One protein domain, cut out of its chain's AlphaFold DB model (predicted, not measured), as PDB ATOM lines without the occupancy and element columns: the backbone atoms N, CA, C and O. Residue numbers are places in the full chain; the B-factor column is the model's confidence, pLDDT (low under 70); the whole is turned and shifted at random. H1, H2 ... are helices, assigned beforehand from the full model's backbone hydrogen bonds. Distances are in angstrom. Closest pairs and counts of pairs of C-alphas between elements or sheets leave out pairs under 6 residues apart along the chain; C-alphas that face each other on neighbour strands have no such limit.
ATOM      1  N   ILE A   2      20.843 -28.951 -16.142       74.00
ATOM      2  CA  ILE A   2      21.227 -28.160 -14.957       74.00
ATOM      3  C   ILE A   2      21.216 -29.097 -13.747       74.00
ATOM      4  O   ILE A   2      20.222 -29.781 -13.516       74.00
ATOM      5  N   LYS A   3      22.305 -29.126 -12.971       89.31
ATOM      6  CA  LYS A   3      22.358 -29.881 -11.713       89.31
ATOM      7  C   LYS A   3      21.573 -29.124 -10.638       89.31
ATOM      8  O   LYS A   3      21.820 -27.941 -10.422       89.31
ATOM      9  N   ALA A   4      20.643 -29.803  -9.973       90.31
ATOM     10  CA  ALA A   4      19.854 -29.252  -8.874       90.31
ATOM     11  C   ALA A   4      20.100 -30.054  -7.583       90.31
ATOM     12  O   ALA A   4      20.433 -31.239  -7.665       90.31
ATOM     13  N   PRO A   5      19.937 -29.449  -6.392       95.88
ATOM     14  CA  PRO A   5      20.033 -30.179  -5.131       95.88
ATOM     15  C   PRO A   5      19.039 -31.355  -5.076       95.88
ATOM     16  O   PRO A   5      17.909 -31.196  -5.550       95.88
ATOM     17  N   PRO A   6      19.383 -32.494  -4.443       95.06
ATOM     18  CA  PRO A   6      18.507 -33.669  -4.392       95.06
ATOM     19  C   PRO A   6      17.107 -33.375  -3.842       95.06
ATOM     20  O   PRO A   6      16.122 -33.901  -4.347       95.06
ATOM     21  N   ALA A   7      17.003 -32.486  -2.847       96.69
ATOM     22  CA  ALA A   7      15.717 -32.058  -2.302       96.69
ATOM     23  C   ALA A   7      14.838 -31.347  -3.347       96.69
ATOM     24  O   ALA A   7      13.639 -31.592  -3.409       96.69
ATOM     25  N   VAL A   8      15.433 -30.514  -4.206       95.62
ATOM     26  CA  VAL A   8      14.706 -29.841  -5.293       95.62
ATOM     27  C   VAL A   8      14.231 -30.866  -6.318       95.62
ATOM     28  O   VAL A   8      13.081 -30.803  -6.732       95.62
ATOM     29  N   ILE A   9      15.081 -31.828  -6.687       94.50
ATOM     30  CA  ILE A   9      14.720 -32.889  -7.639       94.50
ATOM     31  C   ILE A   9      13.528 -33.694  -7.111       94.50
ATOM     32  O   ILE A   9      12.534 -33.824  -7.820       94.50
ATOM     33  N   ARG A  10      13.593 -34.152  -5.852       96.25
ATOM     34  CA  ARG A  10      12.491 -34.882  -5.209       96.25
ATOM     35  C   ARG A  10      11.199 -34.069  -5.186       96.25
ATOM     36  O   ARG A  10      10.154 -34.591  -5.552       96.25
ATOM     37  N   ASN A  11      11.272 -32.791  -4.814       95.94
ATOM     38  CA  ASN A  11      10.092 -31.926  -4.769       95.94
ATOM     39  C   ASN A  11       9.482 -31.720  -6.161       95.94
ATOM     40  O   ASN A  11       8.271 -31.792  -6.304       95.94
ATOM     41  N   ILE A  12      10.302 -31.502  -7.195       95.50
ATOM     42  CA  ILE A  12       9.812 -31.342  -8.572       95.50
ATOM     43  C   ILE A  12       9.188 -32.640  -9.092       95.50
ATOM     44  O   ILE A  12       8.134 -32.580  -9.713       95.50
ATOM     45  N   GLN A  13       9.796 -33.799  -8.818       95.00
ATOM     46  CA  GLN A  13       9.223 -35.104  -9.175       95.00
ATOM     47  C   GLN A  13       7.870 -35.319  -8.497       95.00
ATOM     48  O   GLN A  13       6.905 -35.691  -9.160       95.00
ATOM     49  N   HIS A  14       7.789 -35.028  -7.197       95.62
ATOM     50  CA  HIS A  14       6.541 -35.105  -6.451       95.62
ATOM     51  C   HIS A  14       5.480 -34.178  -7.056       95.62
ATOM     52  O   HIS A  14       4.433 -34.661  -7.473       95.62
ATOM     53  N   PHE A  15       5.780 -32.885  -7.221       95.88
ATOM     54  CA  PHE A  15       4.834 -31.927  -7.796       95.88
ATOM     55  C   PHE A  15       4.398 -32.293  -9.215       95.88
ATOM     56  O   PHE A  15       3.231 -32.118  -9.538       95.88
ATOM     57  N   ALA A  16       5.289 -32.842 -10.043       95.25
ATOM     58  CA  ALA A  16       4.946 -33.295 -11.389       95.25
ATOM     59  C   ALA A  16       4.009 -34.515 -11.388       95.25
ATOM     60  O   ALA A  16       3.189 -34.644 -12.291       95.25
ATOM     61  N   SER A  17       4.117 -35.401 -10.390       95.38
ATOM     62  CA  SER A  17       3.218 -36.556 -10.245       95.38
ATOM     63  C   SER A  17       1.847 -36.202  -9.664       95.38
ATOM     64  O   SER A  17       0.881 -36.915  -9.917       95.38
ATOM     65  N   THR A  18       1.757 -35.125  -8.881       94.62
ATOM     66  CA  THR A  18       0.531 -34.757  -8.155       94.62
ATOM     67  C   THR A  18      -0.215 -33.573  -8.758       94.62
ATOM     68  O   THR A  18      -1.366 -33.348  -8.387       94.62
ATOM     69  N   CYS A  19       0.417 -32.778  -9.628       93.62
ATOM     70  CA  CYS A  19      -0.232 -31.619 -10.234       93.62
ATOM     71  C   CYS A  19      -1.343 -32.037 -11.201       93.62
ATOM     72  O   CYS A  19      -1.198 -32.995 -11.960       93.62
ATOM     73  N   LYS A  20      -2.428 -31.266 -11.209       91.62
ATOM     74  CA  LYS A  20      -3.541 -31.384 -12.152       91.62
ATOM     75  C   LYS A  20      -3.343 -30.464 -13.352       91.62
ATOM     76  O   LYS A  20      -3.428 -30.918 -14.486       91.62
ATOM     77  N   GLU A  21      -3.053 -29.184 -13.104       92.06
ATOM     78  CA  GLU A  21      -2.921 -28.165 -14.165       92.06
ATOM     79  C   GLU A  21      -1.551 -27.480 -14.184       92.06
ATOM     80  O   GLU A  21      -0.916 -27.367 -15.232       92.06
ATOM     81  N   TYR A  22      -1.075 -27.011 -13.027       93.38
ATOM     82  CA  TYR A  22       0.168 -26.247 -12.920       93.38
ATOM     83  C   TYR A  22       1.152 -26.948 -11.994       93.38
ATOM     84  O   TYR A  22       0.787 -27.374 -10.907       93.38
ATOM     85  N   LEU A  23       2.437 -26.958 -12.361       94.44
ATOM     86  CA  LEU A  23       3.491 -27.566 -11.535       94.44
ATOM     87  C   LEU A  23       3.549 -26.996 -10.103       94.44
ATOM     88  O   LEU A  23       3.926 -27.695  -9.173       94.44
ATOM     89  N   PHE A  24       3.191 -25.722  -9.919       95.25
ATOM     90  CA  PHE A  24       3.194 -25.049  -8.616       95.25
ATOM     91  C   PHE A  24       1.782 -24.600  -8.225       95.25
ATOM     92  O   PHE A  24       1.479 -23.404  -8.197       95.25
ATOM     93  N   GLU A  25       0.907 -25.562  -7.937       92.31
ATOM     94  CA  GLU A  25      -0.473 -25.279  -7.536       92.31
ATOM     95  C   GLU A  25      -0.543 -24.393  -6.287       92.31
ATOM     96  O   GLU A  25       0.246 -24.504  -5.349       92.31
ATOM     97  N   GLY A  26      -1.482 -23.445  -6.287       91.44
ATOM     98  CA  GLY A  26      -1.654 -22.505  -5.181       91.44
ATOM     99  C   GLY A  26      -0.535 -21.465  -5.028       91.44
ATOM    100  O   GLY A  26      -0.664 -20.588  -4.167       91.44
ATOM    101  N   ILE A  27       0.519 -21.485  -5.853       93.44
ATOM    102  CA  ILE A  27       1.592 -20.483  -5.862       93.44
ATOM    103  C   ILE A  27       1.386 -19.535  -7.042       93.44
ATOM    104  O   ILE A  27       1.327 -19.938  -8.197       93.44
ATOM    105  N   ASN A  28       1.315 -18.235  -6.760       93.88
ATOM    106  CA  ASN A  28       1.234 -17.205  -7.792       93.88
ATOM    107  C   ASN A  28       2.229 -16.069  -7.526       93.88
ATOM    108  O   ASN A  28       2.793 -15.944  -6.434       93.88
ATOM    109  N   SER A  29       2.409 -15.201  -8.521       93.12
ATOM    110  CA  SER A  29       3.364 -14.089  -8.466       93.12
ATOM    111  C   SER A  29       3.143 -13.154  -7.274       93.12
ATOM    112  O   SER A  29       4.114 -12.632  -6.732       93.12
ATOM    113  N   LYS A  30       1.891 -12.964  -6.825       93.19
ATOM    114  CA  LYS A  30       1.574 -12.122  -5.660       93.19
ATOM    115  C   LYS A  30       2.091 -12.754  -4.365       93.19
ATOM    116  O   LYS A  30       2.703 -12.054  -3.563       93.19
ATOM    117  N   LYS A  31       1.894 -14.066  -4.178       95.00
ATOM    118  CA  LYS A  31       2.404 -14.802  -3.008       95.00
ATOM    119  C   LYS A  31       3.933 -14.792  -2.965       95.00
ATOM    120  O   LYS A  31       4.507 -14.482  -1.926       95.00
ATOM    121  N   VAL A  32       4.584 -15.036  -4.104       94.75
ATOM    122  CA  VAL A  32       6.053 -14.984  -4.203       94.75
ATOM    123  C   VAL A  32       6.576 -13.577  -3.901       94.75
ATOM    124  O   VAL A  32       7.517 -13.424  -3.129       94.75
ATOM    125  N   ALA A  33       5.964 -12.533  -4.469       92.25
ATOM    126  CA  ALA A  33       6.379 -11.153  -4.221       92.25
ATOM    127  C   ALA A  33       6.208 -10.741  -2.750       92.25
ATOM    128  O   ALA A  33       7.087 -10.069  -2.211       92.25
ATOM    129  N   ARG A  34       5.116 -11.169  -2.099       94.00
ATOM    130  CA  ARG A  34       4.877 -10.938  -0.668       94.00
ATOM    131  C   ARG A  34       5.967 -11.585   0.181       94.00
ATOM    132  O   ARG A  34       6.628 -10.876   0.931       94.00
ATOM    133  N   PHE A  35       6.225 -12.875  -0.034       95.19
ATOM    134  CA  PHE A  35       7.284 -13.603   0.664       95.19
ATOM    135  C   PHE A  35       8.653 -12.924   0.510       95.19
ATOM    136  O   PHE A  35       9.382 -12.748   1.481       95.19
ATOM    137  N   LEU A  36       9.009 -12.491  -0.704       95.50
ATOM    138  CA  LEU A  36      10.277 -11.792  -0.935       95.50
ATOM    139  C   LEU A  36      10.329 -10.427  -0.233       95.50
ATOM    140  O   LEU A  36      11.362 -10.079   0.335       95.50
ATOM    141  N   SER A  37       9.222  -9.681  -0.243       92.81
ATOM    142  CA  SER A  37       9.133  -8.362   0.395       92.81
ATOM    143  C   SER A  37       9.227  -8.439   1.919       92.81
ATOM    144  O   SER A  37       9.804  -7.543   2.529       92.81
ATOM    145  N   GLU A  38       8.712  -9.513   2.526       95.38
ATOM    146  CA  GLU A  38       8.875  -9.806   3.958       95.38
ATOM    147  C   GLU A  38      10.346 -10.034   4.331       95.38
ATOM    148  O   GLU A  38      10.773  -9.662   5.420       95.38
ATOM    149  N   LYS A  39      11.144 -10.623   3.429       94.81
ATOM    150  CA  LYS A  39      12.581 -10.837   3.661       94.81
ATOM    151  C   LYS A  39      13.419  -9.583   3.437       94.81
ATOM    152  O   LYS A  39      14.442  -9.415   4.091       94.81
ATOM    153  N   MET A  40      13.017  -8.718   2.510       93.88
ATOM    154  CA  MET A  40      13.674  -7.437   2.256       93.88
ATOM    155  C   MET A  40      12.696  -6.476   1.582       93.88
ATOM    156  O   MET A  40      12.171  -6.759   0.502       93.88
ATOM    157  N   LYS A  41      12.502  -5.294   2.177       93.06
ATOM    158  CA  LYS A  41      11.624  -4.256   1.622       93.06
ATOM    159  C   LYS A  41      12.033  -3.918   0.182       93.06
ATOM    160  O   LYS A  41      13.172  -3.540  -0.078       93.06
ATOM    161  N   GLY A  42      11.087  -4.037  -0.751       88.12
ATOM    162  CA  GLY A  42      11.301  -3.753  -2.177       88.12
ATOM    163  C   GLY A  42      11.917  -4.902  -2.989       88.12
ATOM    164  O   GLY A  42      12.096  -4.758  -4.202       88.12
ATOM    165  N   LEU A  43      12.214  -6.051  -2.370       92.94
ATOM    166  CA  LEU A  43      12.718  -7.221  -3.081       92.94
ATOM    167  C   LEU A  43      11.601  -7.894  -3.886       92.94
ATOM    168  O   LEU A  43      10.548  -8.259  -3.372       92.94
ATOM    169  N   THR A  44      11.859  -8.104  -5.175       91.00
ATOM    170  CA  THR A  44      10.953  -8.817  -6.082       91.00
ATOM    171  C   THR A  44      11.726  -9.829  -6.919       91.00
ATOM    172  O   THR A  44      12.946  -9.730  -7.066       91.00
TER     173      THR A  44
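AT A GLANCE: This is residues 2 to 44 of the 204 residues of the protein "DNA topoisomerase I" of Candidatus Bathyarchaeota archaeon (UniProt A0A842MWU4). The model is an open arch, with helices H1 and H2 as its two legs and residues 19 to 28 as the bridge that joins them at one end; the space between the legs is empty. Residues 2 to 11 and 17 to 22 stick out, and the last residues, 40 to 44, fold back beside H2. The printed part has 43 residues with two named helices, H1 then H2, and no named strand; its class is all helix. It is loose, with a radius of gyration of the C-alphas of 13.2 A and spans of 35 by 25 by 14 A.

HOW THE PARTS SIT: H1, residues 6 to 18, and H2, residues 29 to 39, are apart, with no C-alpha of the one within 8 A of the other. A short link of 10 residues joins them. Residues 2 to 11, of which 6 to 11 belong to H1, stand free, as do residues 17 to 22. In H1 and H2 every O i to N i+4 pair is within hydrogen-bond range.

IN THESE COORDINATES: H1 begins at C-alpha 6, (18.507, -33.669, -4.392), and measures 18.4 A from first to last C-alpha. H2 measures 15.6 A and ends at C-alpha 39, (12.581, -10.837, 3.661).

THE WHOLE: The two C-alphas farthest apart, those of Ser 17 and Lys 41, are 35.4 A apart. The printed part has no cut, and no printed residue is under 70 in pLDDT.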